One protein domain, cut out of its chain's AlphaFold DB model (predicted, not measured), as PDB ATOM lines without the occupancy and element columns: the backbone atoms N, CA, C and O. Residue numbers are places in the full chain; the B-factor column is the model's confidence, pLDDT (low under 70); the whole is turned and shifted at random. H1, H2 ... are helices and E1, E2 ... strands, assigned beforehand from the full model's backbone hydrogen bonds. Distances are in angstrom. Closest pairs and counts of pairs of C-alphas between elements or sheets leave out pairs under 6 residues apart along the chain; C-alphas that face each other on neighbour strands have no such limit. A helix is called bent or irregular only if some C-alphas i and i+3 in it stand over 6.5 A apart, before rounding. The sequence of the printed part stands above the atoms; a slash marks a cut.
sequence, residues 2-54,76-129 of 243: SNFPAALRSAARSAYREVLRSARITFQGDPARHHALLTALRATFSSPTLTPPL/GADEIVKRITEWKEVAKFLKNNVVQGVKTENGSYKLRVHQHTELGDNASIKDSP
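AT A GLANCE: This is residues 2 to 54 and 76 to 129 of the 243 residues of an uncharacterized protein of Cryptococcus depauperatus CBS 7841 (UniProt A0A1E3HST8). Helix H1 lies side by side with H2 on one flank and H3 on another, three long helices in a loose bundle, and beyond one end of it the small hairpin E1 and E2 prolongs the long axis. Residues 120 to 129, with the short helix H4, stick out as a free tail. The 107 printed residues include four named helices and two named strands, in the order H1 H2 H3 E1 E2 H4; the class is mostly helix, and the two-stranded sheet is antiparallel. The whole is loose, with a radius of gyration of the C-alphas of 17.4 A and spans of 54 by 39 by 25 A.

IN THESE COORDINATES: H1, residues 6 to 26, begins at C-alpha 6 (233.569, 143.935, 148.286) and is 31.2 A long; it is irregular, with C-alphas 7 and 10 at 7.1 A. H2, residues 31 to 46, measures 22.1 A, and H3, residues 77 to 97, 30.0 A. E1 is residues 100 to 103 and E2 residues 109 to 112. H4, residues 122 to 126, ends at C-alpha 126 (191.040, 121.583, 163.673).

HOW THE PARTS SIT: H1 and H2 form a helical hairpin and touch, closest at the C-alphas of Ala 23 and His 34, 6.6 A, at a shallow tilt of 10 degrees, opposite ways. H1 and H3 touch, closest at the C-alphas of Val 19 and Ala 91, 4.6 A, at a shallow tilt of 13 degrees, the same way. H2 and H3 are apart. The hairpin E1 and E2 is antiparallel at 145 degrees, with N 102 and O 110 at 2.8 A. Every O i to N i+4 pair is within hydrogen-bond range in H2 and H3, 15 of 17 in H1 and 0 of 1 in H4, where 1 of 2 O i to N i+3 pairs is.

THE WHOLE: The C-alphas farthest apart, those of Asn 3 and Asn 106, are 55.3 A apart. Residues 55 to 75 are not printed, and C-alphas 54 and 76 are 21.2 A apart across this cut. Of the links printed whole, none is long. The pLDDT is under 70 at residue 2, residues 53 to 54 and residues 124 to 125.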
ATOM      1  N   SER A   2     239.187 144.613 159.694       58.56
ATOM      2  CA  SER A   2     238.678 143.438 158.980       58.56
ATOM      3  C   SER A   2     237.830 143.902 157.793       58.56
ATOM      4  O   SER A   2     236.863 144.650 157.939       58.56
ATOM      5  N   ASN A   3     238.260 143.554 156.582       79.75
ATOM      6  CA  ASN A   3     237.661 144.071 155.359       79.75
ATOM      7  C   ASN A   3     236.489 143.174 154.944       79.75
ATOM      8  O   ASN A   3     236.693 142.028 154.555       79.75
ATOM      9  N   PHE A   4     235.263 143.695 154.999       84.06
ATOM     10  CA  PHE A   4     234.090 142.990 154.476       84.06
ATOM     11  C   PHE A   4     234.230 142.783 152.952       84.06
ATOM     12  O   PHE A   4     234.564 143.755 152.256       84.06
ATOM     13  N   PRO A   5     233.945 141.584 152.402       89.00
ATOM     14  CA  PRO A   5     234.154 141.276 150.986       89.00
ATOM     15  C   PRO A   5     233.395 142.240 150.068       89.00
ATOM     16  O   PRO A   5     232.179 142.415 150.178       89.00
ATOM     17  N   ALA A   6     234.112 142.871 149.132       90.25
ATOM     18  CA  ALA A   6     233.569 143.935 148.286       90.25
ATOM     19  C   ALA A   6     232.364 143.492 147.444       90.25
ATOM     20  O   ALA A   6     231.393 144.242 147.337       90.25
ATOM     21  N   ALA A   7     232.406 142.263 146.920       92.56
ATOM     22  CA  ALA A   7     231.346 141.684 146.097       92.56
ATOM     23  C   ALA A   7     230.004 141.552 146.845       92.56
ATOM     24  O   ALA A   7     228.947 141.743 146.251       92.56
ATOM     25  N   LEU A   8     230.030 141.298 148.159       93.06
ATOM     26  CA  LEU A   8     228.817 141.061 148.952       93.06
ATOM     27  C   LEU A   8     228.204 142.349 149.527       93.06
ATOM     28  O   LEU A   8     227.131 142.308 150.130       93.06
ATOM     29  N   ARG A   9     228.845 143.515 149.350       92.56
ATOM     30  CA  ARG A   9     228.391 144.782 149.961       92.56
ATOM     31  C   ARG A   9     227.027 145.224 149.448       92.56
ATOM     32  O   ARG A   9     226.206 145.714 150.222       92.56
ATOM     33  N   SER A  10     226.777 145.080 148.148       95.38
ATOM     34  CA  SER A  10     225.483 145.414 147.539       95.38
ATOM     35  C   SER A  10     224.374 144.501 148.071       95.38
ATOM     36  O   SER A  10     223.316 144.991 148.468       95.38
ATOM     37  N   ALA A  11     224.651 143.199 148.164       95.88
ATOM     38  CA  ALA A  11     223.737 142.201 148.704       95.88
ATOM     39  C   ALA A  11     223.413 142.467 150.184       95.88
ATOM     40  O   ALA A  11     222.236 142.549 150.540       95.88
ATOM     41  N   ALA A  12     224.419 142.726 151.022       95.19
ATOM     42  CA  ALA A  12     224.222 143.072 152.431       95.19
ATOM     43  C   ALA A  12     223.395 144.360 152.603       95.19
ATOM     44  O   ALA A  12     222.441 144.393 153.379       95.19
ATOM     45  N   ARG A  13     223.678 145.410 151.815       95.31
ATOM     46  CA  ARG A  13     222.881 146.654 151.813       95.31
ATOM     47  C   ARG A  13     221.433 146.420 151.385       95.31
ATOM     48  O   ARG A  13     220.536 147.089 151.900       95.31
ATOM     49  N   SER A  14     221.198 145.514 150.436       97.38
ATOM     50  CA  SER A  14     219.842 145.165 150.003       97.38
ATOM     51  C   SER A  14     219.055 144.494 151.132       97.38
ATOM     52  O   SER A  14     217.960 144.961 151.443       97.38
ATOM     53  N   ALA A  15     219.658 143.513 151.816       96.69
ATOM     54  CA  ALA A  15     219.060 142.834 152.962       96.69
ATOM     55  C   ALA A  15     218.775 143.820 154.106       96.69
ATOM     56  O   ALA A  15     217.650 143.888 154.594       96.69
ATOM     57  N   TYR A  16     219.738 144.682 154.448       96.56
ATOM     58  CA  TYR A  16     219.544 145.742 155.443       96.56
ATOM     59  C   TYR A  16     218.320 146.613 155.124       96.56
ATOM     60  O   TYR A  16     217.440 146.810 155.959       96.56
ATOM     61  N   ARG A  17     218.212 147.099 153.882       97.38
ATOM     62  CA  ARG A  17     217.071 147.915 153.441       97.38
ATOM     63  C   ARG A  17     215.753 147.148 153.471       97.38
ATOM     64  O   ARG A  17     214.720 147.755 153.741       97.38
ATOM     65  N   GLU A  18     215.753 145.856 153.167       97.00
ATOM     66  CA  GLU A  18     214.558 145.014 153.279       97.00
ATOM     67  C   GLU A  18     214.072 144.918 154.723       97.00
ATOM     68  O   GLU A  18     212.886 145.164 154.956       97.00
ATOM     69  N   VAL A  19     214.978 144.676 155.675       96.12
ATOM     70  CA  VAL A  19     214.645 144.632 157.106       96.12
ATOM     71  C   VAL A  19     214.150 145.997 157.601       96.12
ATOM     72  O   VAL A  19     213.162 146.078 158.322       96.12
ATOM     73  N   LEU A  20     214.760 147.107 157.169       95.56
ATOM     74  CA  LEU A  20     214.266 148.447 157.519       95.56
ATOM     75  C   LEU A  20     212.835 148.687 157.023       95.56
ATOM     76  O   LEU A  20     212.013 149.285 157.718       95.56
ATOM     77  N   ARG A  21     212.527 148.236 155.801       94.88
ATOM     78  CA  ARG A  21     211.183 148.376 155.231       94.88
ATOM     79  C   ARG A  21     210.179 147.468 155.935       94.88
ATOM     80  O   ARG A  21     209.062 147.918 156.163       94.88
ATOM     81  N   SER A  22     210.542 146.225 156.270       95.06
ATOM     82  CA  SER A  22     209.661 145.336 157.039       95.06
ATOM     83  C   SER A  22     209.389 145.900 158.427       95.06
ATOM     84  O   SER A  22     208.226 146.059 158.776       95.06
ATOM     85  N   ALA A  23     210.431 146.312 159.151       94.56
ATOM     86  CA  ALA A  23     210.311 146.899 160.479       94.56
ATOM     87  C   ALA A  23     209.405 148.138 160.484       94.56
ATOM     88  O   ALA A  23     208.557 148.297 161.360       94.56
ATOM     89  N   ARG A  24     209.527 149.010 159.478       93.38
ATOM     90  CA  ARG A  24     208.647 150.178 159.363       93.38
ATOM     91  C   ARG A  24     207.179 149.788 159.191       93.38
ATOM     92  O   ARG A  24     206.312 150.497 159.691       93.38
ATOM     93  N   ILE A  25     206.899 148.710 158.460       92.38
ATOM     94  CA  ILE A  25     205.531 148.226 158.248       92.38
ATOM     95  C   ILE A  25     204.983 147.612 159.536       92.38
ATOM     96  O   ILE A  25     203.856 147.933 159.894       92.38
ATOM     97  N   THR A  26     205.769 146.785 160.226       92.38
ATOM     98  CA  THR A  26     205.321 146.041 161.411       92.38
ATOM     99  C   THR A  26     205.169 146.917 162.645       92.38
ATOM    100  O   THR A  26     204.240 146.710 163.411       92.38
ATOM    101  N   PHE A  27     206.049 147.903 162.849       92.56
ATOM    102  CA  PHE A  27     206.065 148.759 164.046       92.56
ATOM    103  C   PHE A  27     205.372 150.115 163.836       92.56
ATOM    104  O   PHE A  27     205.782 151.141 164.386       92.56
ATOM    105  N   GLN A  28     204.322 150.157 163.012       89.06
ATOM    106  CA  GLN A  28     203.562 151.388 162.792       89.06
ATOM    107  C   GLN A  28     202.899 151.846 164.094       89.06
ATOM    108  O   GLN A  28     202.094 151.131 164.672       89.06
ATOM    109  N   GLY A  29     203.159 153.083 164.519       88.81
ATOM    110  CA  GLY A  29     202.580 153.655 165.742       88.81
ATOM    111  C   GLY A  29     203.412 153.443 167.010       88.81
ATOM    112  O   GLY A  29     203.147 154.130 167.988       88.81
ATOM    113  N   ASP A  30     204.459 152.610 166.964       92.00
ATOM    114  CA  ASP A  30     205.384 152.385 168.082       92.00
ATOM    115  C   ASP A  30     206.814 152.840 167.723       92.00
ATOM    116  O   ASP A  30     207.697 152.011 167.459       92.00
ATOM    117  N   PRO A  31     207.100 154.159 167.717       92.00
ATOM    118  CA  PRO A  31     208.401 154.673 167.286       92.00
ATOM    119  C   PRO A  31     209.555 154.222 168.193       92.00
ATOM    120  O   PRO A  31     210.666 154.030 167.702       92.00
ATOM    121  N   ALA A  32     209.301 154.004 169.488       92.56
ATOM    122  CA  ALA A  32     210.315 153.561 170.447       92.56
ATOM    123  C   ALA A  32     210.848 152.156 170.117       92.56
ATOM    124  O   ALA A  32     212.056 151.965 169.981       92.56
ATOM    125  N   ARG A  33     209.944 151.186 169.909       90.56
ATOM    126  CA  ARG A  33     210.302 149.805 169.538       90.56
ATOM    127  C   ARG A  33     210.984 149.756 168.175       90.56
ATOM    128  O   ARG A  33     212.005 149.090 168.018       90.56
ATOM    129  N   HIS A  34     210.459 150.518 167.215       94.00
ATOM    130  CA  HIS A  34     211.080 150.663 165.904       94.00
ATOM    131  C   HIS A  34     212.523 151.189 166.026       94.00
ATOM    132  O   HIS A  34     213.439 150.585 165.476       94.00
ATOM    133  N   HIS A  35     212.755 152.262 166.792       93.75
ATOM    134  CA  HIS A  35     214.087 152.851 166.975       93.75
ATOM    135  C   HIS A  35     215.079 151.916 167.688       93.75
ATOM    136  O   HIS A  35     216.248 151.855 167.294       93.75
ATOM    137  N   ALA A  36     214.627 151.171 168.700       91.62
ATOM    138  CA  ALA A  36     215.452 150.181 169.392       91.62
ATOM    139  C   ALA A  36     215.962 149.107 168.418       91.62
ATOM    140  O   ALA A  36     217.168 148.874 168.316       91.62
ATOM    141  N   LEU A  37     215.060 148.554 167.601       91.31
ATOM    142  CA  LEU A  37     215.416 147.591 166.562       91.31
ATOM    143  C   LEU A  37     216.375 148.196 165.527       91.31
ATOM    144  O   LEU A  37     217.351 147.553 165.149       91.31
ATOM    145  N   LEU A  38     216.158 149.445 165.097       93.31
ATOM    146  CA  LEU A  38     217.077 150.111 164.167       93.31
ATOM    147  C   LEU A  38     218.489 150.258 164.739       93.31
ATOM    148  O   LEU A  38     219.465 150.105 164.007       93.31
ATOM    149  N   THR A  39     218.597 150.575 166.028       91.44
ATOM    150  CA  THR A  39     219.883 150.708 166.724       91.44
ATOM    151  C   THR A  39     220.620 149.373 166.753       91.44
ATOM    152  O   THR A  39     221.782 149.317 166.346       91.44
ATOM    153  N   ALA A  40     219.925 148.291 167.109       89.81
ATOM    154  CA  ALA A  40     220.484 146.942 167.080       89.81
ATOM    155  C   ALA A  40     220.928 146.539 165.664       89.81
ATOM    156  O   ALA A  40     222.062 146.105 165.473       89.81
ATOM    157  N   LEU A  41     220.093 146.774 164.644       92.06
ATOM    158  CA  LEU A  41     220.443 146.479 163.251       92.06
ATOM    159  C   LEU A  41     221.678 147.247 162.787       92.06
ATOM    160  O   LEU A  41     222.548 146.666 162.145       92.06
ATOM    161  N   ARG A  42     221.790 148.538 163.111       91.38
ATOM    162  CA  ARG A  42     222.982 149.321 162.756       91.38
ATOM    163  C   ARG A  42     224.247 148.717 163.359       91.38
ATOM    164  O   ARG A  42     225.238 148.607 162.647       91.38
ATOM    165  N   ALA A  43     224.196 148.278 164.616       88.62
ATOM    166  CA  ALA A  43     225.314 147.585 165.245       88.62
ATOM    167  C   ALA A  43     225.631 146.250 164.540       88.62
ATOM    168  O   ALA A  43     226.791 146.004 164.217       88.62
ATOM    169  N   THR A  44     224.612 145.445 164.199       89.62
ATOM    170  CA  THR A  44     224.798 144.155 163.494       89.62
ATOM    171  C   THR A  44     225.504 144.329 162.141       89.62
ATOM    172  O   THR A  44     226.506 143.670 161.866       89.62
ATOM    173  N   PHE A  45     225.029 145.266 161.311       90.38
ATOM    174  CA  PHE A  45     225.508 145.490 159.944       90.38
ATOM    175  C   PHE A  45     226.787 146.333 159.892       90.38
ATOM    176  O   PHE A  45     227.428 146.402 158.845       90.38
ATOM    177  N   SER A  46     227.162 146.973 161.004       89.00
ATOM    178  CA  SER A  46     228.475 147.600 161.158       89.00
ATOM    179  C   SER A  46     229.573 146.570 161.426       89.00
ATOM    180  O   SER A  46     230.742 146.865 161.176       89.00
ATOM    181  N   SER A  47     229.224 145.386 161.941       85.00
ATOM    182  CA  SER A  47     230.186 144.305 162.153       85.00
ATOM    183  C   SER A  47     230.543 143.620 160.819       85.00
ATOM    184  O   SER A  47     229.671 143.448 159.962       85.00
ATOM    185  N   PRO A  48     231.801 143.182 160.619       82.38
ATOM    186  CA  PRO A  48     232.209 142.447 159.415       82.38
ATOM    187  C   PRO A  48     231.518 141.076 159.299       82.38
ATOM    188  O   PRO A  48     231.435 140.512 158.212       82.38
ATOM    189  N   THR A  49     231.013 140.554 160.416       83.19
ATOM    190  CA  THR A  49     230.469 139.199 160.545       83.19
ATOM    191  C   THR A  49     228.956 139.137 160.318       83.19
ATOM    192  O   THR A  49     228.419 138.046 160.120       83.19
ATOM    193  N   LEU A  50     228.272 140.291 160.299       84.94
ATOM    194  CA  LEU A  50     226.805 140.411 160.278       84.94
ATOM    195  C   LEU A  50     226.121 139.685 161.448       84.94
ATOM    196  O   LEU A  50     224.976 139.242 161.326       84.94
ATOM    197  N   THR A  51     226.821 139.554 162.575       81.06
ATOM    198  CA  THR A  51     226.285 138.955 163.796       81.06
ATOM    199  C   THR A  51     225.563 140.001 164.637       81.06
ATOM    200  O   THR A  51     226.010 141.150 164.723       81.06
ATOM    201  N   PRO A  52     224.437 139.634 165.269       71.00
ATOM    202  CA  PRO A  52     223.813 140.508 166.243       71.00
ATOM    203  C   PRO A  52     224.750 140.737 167.433       71.00
ATOM    204  O   PRO A  52     225.395 139.785 167.881       71.00
ATOM    205  N   PRO A  53     224.859 141.980 167.943       66.81
ATOM    206  CA  PRO A  53     225.572 142.225 169.178       66.81
ATOM    207  C   PRO A  53     224.842 141.462 170.281       66.81
ATOM    208  O   PRO A  53     223.616 141.538 170.391       66.81
ATOM    209  N   LEU A  54     225.603 140.711 171.071       61.16
ATOM    210  CA  LEU A  54     225.087 140.106 172.288       61.16
ATOM    211  C   LEU A  54     224.502 141.240 173.157       61.16
ATOM    212  O   LEU A  54     225.152 142.289 173.261       61.16
ATOM    213  N   GLY A  76     234.274 132.468 156.296       84.62
ATOM    214  CA  GLY A  76     234.281 132.200 154.864       84.62
ATOM    215  C   GLY A  76     233.213 133.024 154.143       84.62
ATOM    216  O   GLY A  76     232.138 133.287 154.686       84.62
ATOM    217  N   ALA A  77     233.500 133.430 152.904       87.88
ATOM    218  CA  ALA A  77     232.574 134.232 152.105       87.88
ATOM    219  C   ALA A  77     231.191 133.564 151.979       87.88
ATOM    220  O   ALA A  77     230.172 134.250 152.042       87.88
ATOM    221  N   ASP A  78     231.156 132.235 151.892       90.31
ATOM    222  CA  ASP A  78     229.927 131.445 151.778       90.31
ATOM    223  C   ASP A  78     229.023 131.587 153.005       90.31
ATOM    224  O   ASP A  78     227.804 131.691 152.897       90.31
ATOM    225  N   GLU A  79     229.613 131.659 154.191       90.88
ATOM    226  CA  GLU A  79     228.876 131.824 155.439       90.88
ATOM    227  C   GLU A  79     228.286 133.240 155.551       90.88
ATOM    228  O   GLU A  79     227.162 133.423 156.016       90.88
ATOM    229  N   ILE A  80     228.994 134.256 155.043       92.12
ATOM    230  CA  ILE A  80     228.454 135.619 154.933       92.12
ATOM    231  C   ILE A  80     227.248 135.632 153.985       92.12
ATOM    232  O   ILE A  80     226.254 136.301 154.269       92.12
ATOM    233  N   VAL A  81     227.301 134.878 152.883       94.00
ATOM    234  CA  VAL A  81     226.162 134.735 151.962       94.00
ATOM    235  C   VAL A  81     224.961 134.115 152.677       94.00
ATOM    236  O   VAL A  81     223.865 134.667 152.561       94.00
ATOM    237  N   LYS A  82     225.159 133.053 153.469       93.88
ATOM    238  CA  LYS A  82     224.084 132.444 154.273       93.88
ATOM    239  C   LYS A  82     223.464 133.437 155.254       93.88
ATOM    240  O   LYS A  82     222.249 133.575 155.311       93.88
ATOM    241  N   ARG A  83     224.278 134.229 155.954       93.38
ATOM    242  CA  ARG A  83     223.746 135.262 156.860       93.38
ATOM    243  C   ARG A  83     222.953 136.325 156.115       93.38
ATOM    244  O   ARG A  83     221.913 136.771 156.585       93.38
ATOM    245  N   ILE A  84     223.403 136.731 154.928       95.25
ATOM    246  CA  ILE A  84     222.637 137.664 154.091       95.25
ATOM    247  C   ILE A  84     221.276 137.058 153.717       95.25
ATOM    248  O   ILE A  84     220.284 137.789 153.716       95.25
ATOM    249  N   THR A  85     221.202 135.761 153.404       95.88
ATOM    250  CA  THR A  85     219.922 135.094 153.118       95.88
ATOM    251  C   THR A  85     219.040 134.986 154.358       95.88
ATOM    252  O   THR A  85     217.873 135.361 154.281       95.88
ATOM    253  N   GLU A  86     219.604 134.624 155.513       94.56
ATOM    254  CA  GLU A  86     218.897 134.595 156.802       94.56
ATOM    255  C   GLU A  86     218.279 135.963 157.126       94.56
ATOM    256  O   GLU A  86     217.104 136.065 157.463       94.56
ATOM    257  N   TRP A  87     219.018 137.060 156.935       95.25
ATOM    258  CA  TRP A  87     218.486 138.406 157.166       95.25
ATOM    259  C   TRP A  87     217.323 138.770 156.229       95.25
ATOM    260  O   TRP A  87     216.407 139.494 156.630       95.25
ATOM    261  N   LYS A  88     217.313 138.261 154.991       96.44
ATOM    262  CA  LYS A  88     216.165 138.419 154.080       96.44
ATOM    263  C   LYS A  88     214.961 137.603 154.542       96.44
ATOM    264  O   LYS A  88     213.824 138.062 154.420       96.44
ATOM    265  N   GLU A  89     215.190 136.418 155.090       95.44
ATOM    266  CA  GLU A  89     214.140 135.590 155.682       95.44
ATOM    267  C   GLU A  89     213.557 136.245 156.927       95.44
ATOM    268  O   GLU A  89     212.339 136.351 157.030       95.44
ATOM    269  N   VAL A  90     214.392 136.820 157.797       94.50
ATOM    270  CA  VAL A  90     213.941 137.643 158.929       94.50
ATOM    271  C   VAL A  90     213.068 138.801 158.440       94.50
ATOM    272  O   VAL A  90     212.020 139.079 159.021       94.50
ATOM    273  N   ALA A  91     213.432 139.461 157.335       95.81
ATOM    274  CA  ALA A  91     212.612 140.534 156.777       95.81
ATOM    275  C   ALA A  91     211.217 140.050 156.339       95.81
ATOM    276  O   ALA A  91     210.231 140.758 156.572       95.81
ATOM    277  N   LYS A  92     211.122 138.862 155.727       95.06
ATOM    278  CA  LYS A  92     209.839 138.226 155.378       95.06
ATOM    279  C   LYS A  92     209.074 137.815 156.632       95.06
ATOM    280  O   LYS A  92     207.906 138.160 156.766       95.06
ATOM    281  N   PHE A  93     209.754 137.176 157.581       94.31
ATOM    282  CA  PHE A  93     209.175 136.733 158.839       94.31
ATOM    283  C   PHE A  93     208.508 137.888 159.586       94.31
ATOM    284  O   PHE A  93     207.354 137.760 159.989       94.31
ATOM    285  N   LEU A  94     209.201 139.027 159.711       93.38
ATOM    286  CA  LEU A  94     208.665 140.217 160.368       93.38
ATOM    287  C   LEU A  94     207.336 140.642 159.732       93.38
ATOM    288  O   LEU A  94     206.361 140.843 160.444       93.38
ATOM    289  N   LYS A  95     207.269 140.731 158.399       92.06
ATOM    290  CA  LYS A  95     206.044 141.154 157.700       92.06
ATOM    291  C   LYS A  95     204.898 140.159 157.844       92.06
ATOM    292  O   LYS A  95     203.749 140.588 157.921       92.06
ATOM    293  N   ASN A  96     205.219 138.869 157.830       92.50
ATOM    294  CA  ASN A  96     204.213 137.824 157.704       92.50
ATOM    295  C   ASN A  96     203.638 137.425 159.069       92.50
ATOM    296  O   ASN A  96     202.436 137.194 159.175       92.50
ATOM    297  N   ASN A  97     204.479 137.396 160.108       89.88
ATOM    298  CA  ASN A  97     204.143 136.798 161.402       89.88
ATOM    299  C   ASN A  97     203.935 137.821 162.526       89.88
ATOM    300  O   ASN A  97     203.222 137.536 163.488       89.88
ATOM    301  N   VAL A  98     204.545 139.009 162.447       90.12
ATOM    302  CA  VAL A  98     204.469 139.989 163.539       90.12
ATOM    303  C   VAL A  98     203.284 140.926 163.331       90.12
ATOM    304  O   VAL A  98     203.260 141.732 162.403       90.12
ATOM    305  N   VAL A  99     202.317 140.856 164.249       90.94
ATOM    306  CA  VAL A  99     201.154 141.752 164.314       90.94
ATOM    307  C   VAL A  99     201.121 142.494 165.643       90.94
ATOM    308  O   VAL A  99     201.461 141.950 166.692       90.94
ATOM    309  N   GLN A 100     200.686 143.752 165.613       89.25
ATOM    310  CA  GLN A 100     200.600 144.589 166.810       89.25
ATOM    311  C   GLN A 100     199.162 144.699 167.308       89.25
ATOM    312  O   GLN A 100     198.248 144.949 166.523       89.25
ATOM    313  N   GLY A 101     198.959 144.563 168.618       91.94
ATOM    314  CA  GLY A 101     197.674 144.811 169.269       91.94
ATOM    315  C   GLY A 101     197.595 146.223 169.843       91.94
ATOM    316  O   GLY A 101     198.371 146.571 170.727       91.94
ATOM    317  N   VAL A 102     196.626 147.022 169.392       89.56
ATOM    318  CA  VAL A 102     196.321 148.338 169.974       89.56
ATOM    319  C   VAL A 102     195.198 148.184 170.992       89.56
ATOM    320  O   VAL A 102     194.132 147.649 170.676       89.56
ATOM    321  N   LYS A 103     195.427 148.652 172.221       91.88
ATOM    322  CA  LYS A 103     194.411 148.634 173.276       91.88
ATOM    323  C   LYS A 103     193.306 149.643 172.952       91.88
ATOM    324  O   LYS A 103     193.583 150.807 172.693       91.88
ATOM    325  N   THR A 104     192.062 149.182 172.975       91.31
ATOM    326  CA  THR A 104     190.856 150.010 172.845       91.31
ATOM    327  C   THR A 104     190.356 150.408 174.236       91.31
ATOM    328  O   THR A 104     190.647 149.725 175.220       91.31
ATOM    329  N   GLU A 105     189.569 151.479 174.321       91.38
ATOM    330  CA  GLU A 105     188.977 152.006 175.564       91.38
ATOM    331  C   GLU A 105     188.182 150.947 176.344       91.38
ATOM    332  O   GLU A 105     188.277 150.861 177.564       91.38
ATOM    333  N   ASN A 106     187.511 150.039 175.633       88.19
ATOM    334  CA  ASN A 106     186.722 148.947 176.212       88.19
ATOM    335  C   ASN A 106     187.569 147.800 176.807       88.19
ATOM    336  O   ASN A 106     187.033 146.746 177.144       88.19
ATOM    337  N   GLY A 107     188.900 147.939 176.861       90.50
ATOM    338  CA  GLY A 107     189.821 146.898 177.335       90.50
ATOM    339  C   GLY A 107     190.089 145.769 176.332       90.50
ATOM    340  O   GLY A 107     190.861 144.859 176.633       90.50
ATOM    341  N   SER A 108     189.504 145.829 175.133       91.81
ATOM    342  CA  SER A 108     189.773 144.909 174.024       91.81
ATOM    343  C   SER A 108     190.996 145.334 173.207       91.81
ATOM    344  O   SER A 108     191.235 146.527 173.025       91.81
ATOM    345  N   TYR A 109     191.738 144.380 172.641       92.38
ATOM    346  CA  TYR A 109     192.866 144.666 171.745       92.38
ATOM    347  C   TYR A 109     192.461 144.490 170.282       92.38
ATOM    348  O   TYR A 109     191.940 143.446 169.895       92.38
ATOM    349  N   LYS A 110     192.723 145.508 169.460       91.25
ATOM    350  CA  LYS A 110     192.551 145.456 168.007       91.25
ATOM    351  C   LYS A 110     193.891 145.135 167.357       91.25
ATOM    352  O   LYS A 110     194.837 145.911 167.482       91.25
ATOM    353  N   LEU A 111     193.967 144.007 166.656       91.25
ATOM    354  CA  LEU A 111     195.168 143.608 165.922       91.25
ATOM    355  C   LEU A 111     195.298 144.411 164.619       91.25
ATOM    356  O   LEU A 111     194.328 144.574 163.875       91.25
ATOM    357  N   ARG A 112     196.503 144.911 164.337       88.31
ATOM    358  CA  ARG A 112     196.871 145.579 163.085       88.31
ATOM    359  C   ARG A 112     197.394 144.534 162.105       88.31
ATOM    360  O   ARG A 112     198.583 144.244 162.073       88.31
ATOM    361  N   VAL A 113     196.479 143.951 161.342       90.12
ATOM    362  CA  VAL A 113     196.789 142.979 160.287       90.12
ATOM    363  C   VAL A 113     197.155 143.739 159.005       90.12
ATOM    364  O   VAL A 113     196.498 144.726 158.663       90.12
ATOM    365  N   HIS A 114     198.218 143.322 158.317       86.25
ATOM    366  CA  HIS A 114     198.707 143.956 157.085       86.25
ATOM    367  C   HIS A 114     198.406 143.080 155.858       86.25
ATOM    368  O   HIS A 114     197.957 141.952 155.985       86.25
ATOM    369  N   GLN A 115     198.666 143.575 154.644       87.69
ATOM    370  CA  GLN A 115     198.386 142.822 153.405       87.69
ATOM    371  C   GLN A 115     199.239 141.554 153.249       87.69
ATOM    372  O   GLN A 115     198.835 140.617 152.574       87.69
ATOM    373  N   HIS A 116     200.433 141.553 153.838       84.19
ATOM    374  CA  HIS A 116     201.410 140.474 153.702       84.19
ATOM    375  C   HIS A 116     201.427 139.524 154.901       84.19
ATOM    376  O   HIS A 116     202.246 138.615 154.926       84.19
ATOM    377  N   THR A 117     200.568 139.733 155.903       86.88
ATOM    378  CA  THR A 117     200.486 138.800 157.028       86.88
ATOM    379  C   THR A 117     199.870 137.501 156.549       86.88
ATOM    380  O   THR A 117     198.798 137.523 155.941       86.88
ATOM    381  N   GLU A 118     200.529 136.385 156.825       80.81
ATOM    382  CA  GLU A 118     199.992 135.070 156.500       80.81
ATOM    383  C   GLU A 118     198.897 134.748 157.518       80.81
ATOM    384  O   GLU A 118     199.157 134.513 158.698       80.81
ATOM    385  N   LEU A 119     197.640 134.800 157.078       78.81
ATOM    386  CA  LEU A 119     196.526 134.305 157.874       78.81
ATOM    387  C   LEU A 119     196.486 132.792 157.677       78.81
ATOM    388  O   LEU A 119     196.164 132.322 156.591       78.81
ATOM    389  N   GLY A 120     196.834 132.035 158.713       76.94
ATOM    390  CA  GLY A 120     196.705 130.583 158.670       76.94
ATOM    391  C   GLY A 120     195.249 130.157 158.467       76.94
ATOM    392  O   GLY A 120     194.335 130.696 159.100       76.94
ATOM    393  N   ASP A 121     195.032 129.155 157.616       75.12
ATOM    394  CA  ASP A 121     193.722 128.535 157.462       75.12
ATOM    395  C   ASP A 121     193.376 127.748 158.728       75.12
ATOM    396  O   ASP A 121     193.952 126.706 159.042       75.12
ATOM    397  N   ASN A 122     192.364 128.220 159.455       72.50
ATOM    398  CA  ASN A 122     191.903 127.593 160.697       72.50
ATOM    399  C   ASN A 122     191.407 126.140 160.523       72.50
ATOM    400  O   ASN A 122     191.118 125.477 161.519       72.50
ATOM    401  N   ALA A 123     191.252 125.652 159.287       71.62
ATOM    402  CA  ALA A 123     190.852 124.279 158.989       71.62
ATOM    403  C   ALA A 123     191.940 123.263 159.385       71.62
ATOM    404  O   ALA A 123     191.643 122.314 160.103       71.62
ATOM    405  N   SER A 124     193.211 123.523 159.051       68.81
ATOM    406  CA  SER A 124     194.321 122.605 159.359       68.81
ATOM    407  C   SER A 124     194.574 122.437 160.864       68.81
ATOM    408  O   SER A 124     195.053 121.391 161.287       68.81
ATOM    409  N   ILE A 125     194.252 123.445 161.683       67.69
ATOM    410  CA  ILE A 125     194.401 123.390 163.150       67.69
ATOM    411  C   ILE A 125     193.327 122.494 163.784       67.69
ATOM    412  O   ILE A 125     193.553 121.881 164.828       67.69
ATOM    413  N   LYS A 126     192.143 122.410 163.166       75.50
ATOM    414  CA  LYS A 126     191.040 121.583 163.673       75.50
ATOM    415  C   LYS A 126     191.282 120.100 163.411       75.50
ATOM    416  O   LYS A 126     190.936 119.279 164.259       75.50
ATOM    417  N   ASP A 127     191.949 119.776 162.308       74.38
ATOM    418  CA  ASP A 127     192.289 118.408 161.913       74.38
ATOM    419  C   ASP A 127     193.625 117.950 162.518       74.38
ATOM    420  O   ASP A 127     194.487 117.386 161.845       74.38
ATOM    421  N   SER A 128     193.817 118.193 163.817       73.31
ATOM    422  CA  SER A 128     194.985 117.667 164.529       73.31
ATOM    423  C   SER A 128     195.000 116.127 164.472       73.31
ATOM    424  O   SER A 128     193.941 115.498 164.615       73.31
ATOM    425  N   PRO A 129     196.171 115.495 164.252       78.19
ATOM    426  CA  PRO A 129     196.268 114.046 164.145       78.19
ATOM    427  C   PRO A 129     195.744 113.418 165.433       78.19
ATOM    428  O   PRO A 129     196.201 113.733 166.534       78.19
TER     429      PRO A 129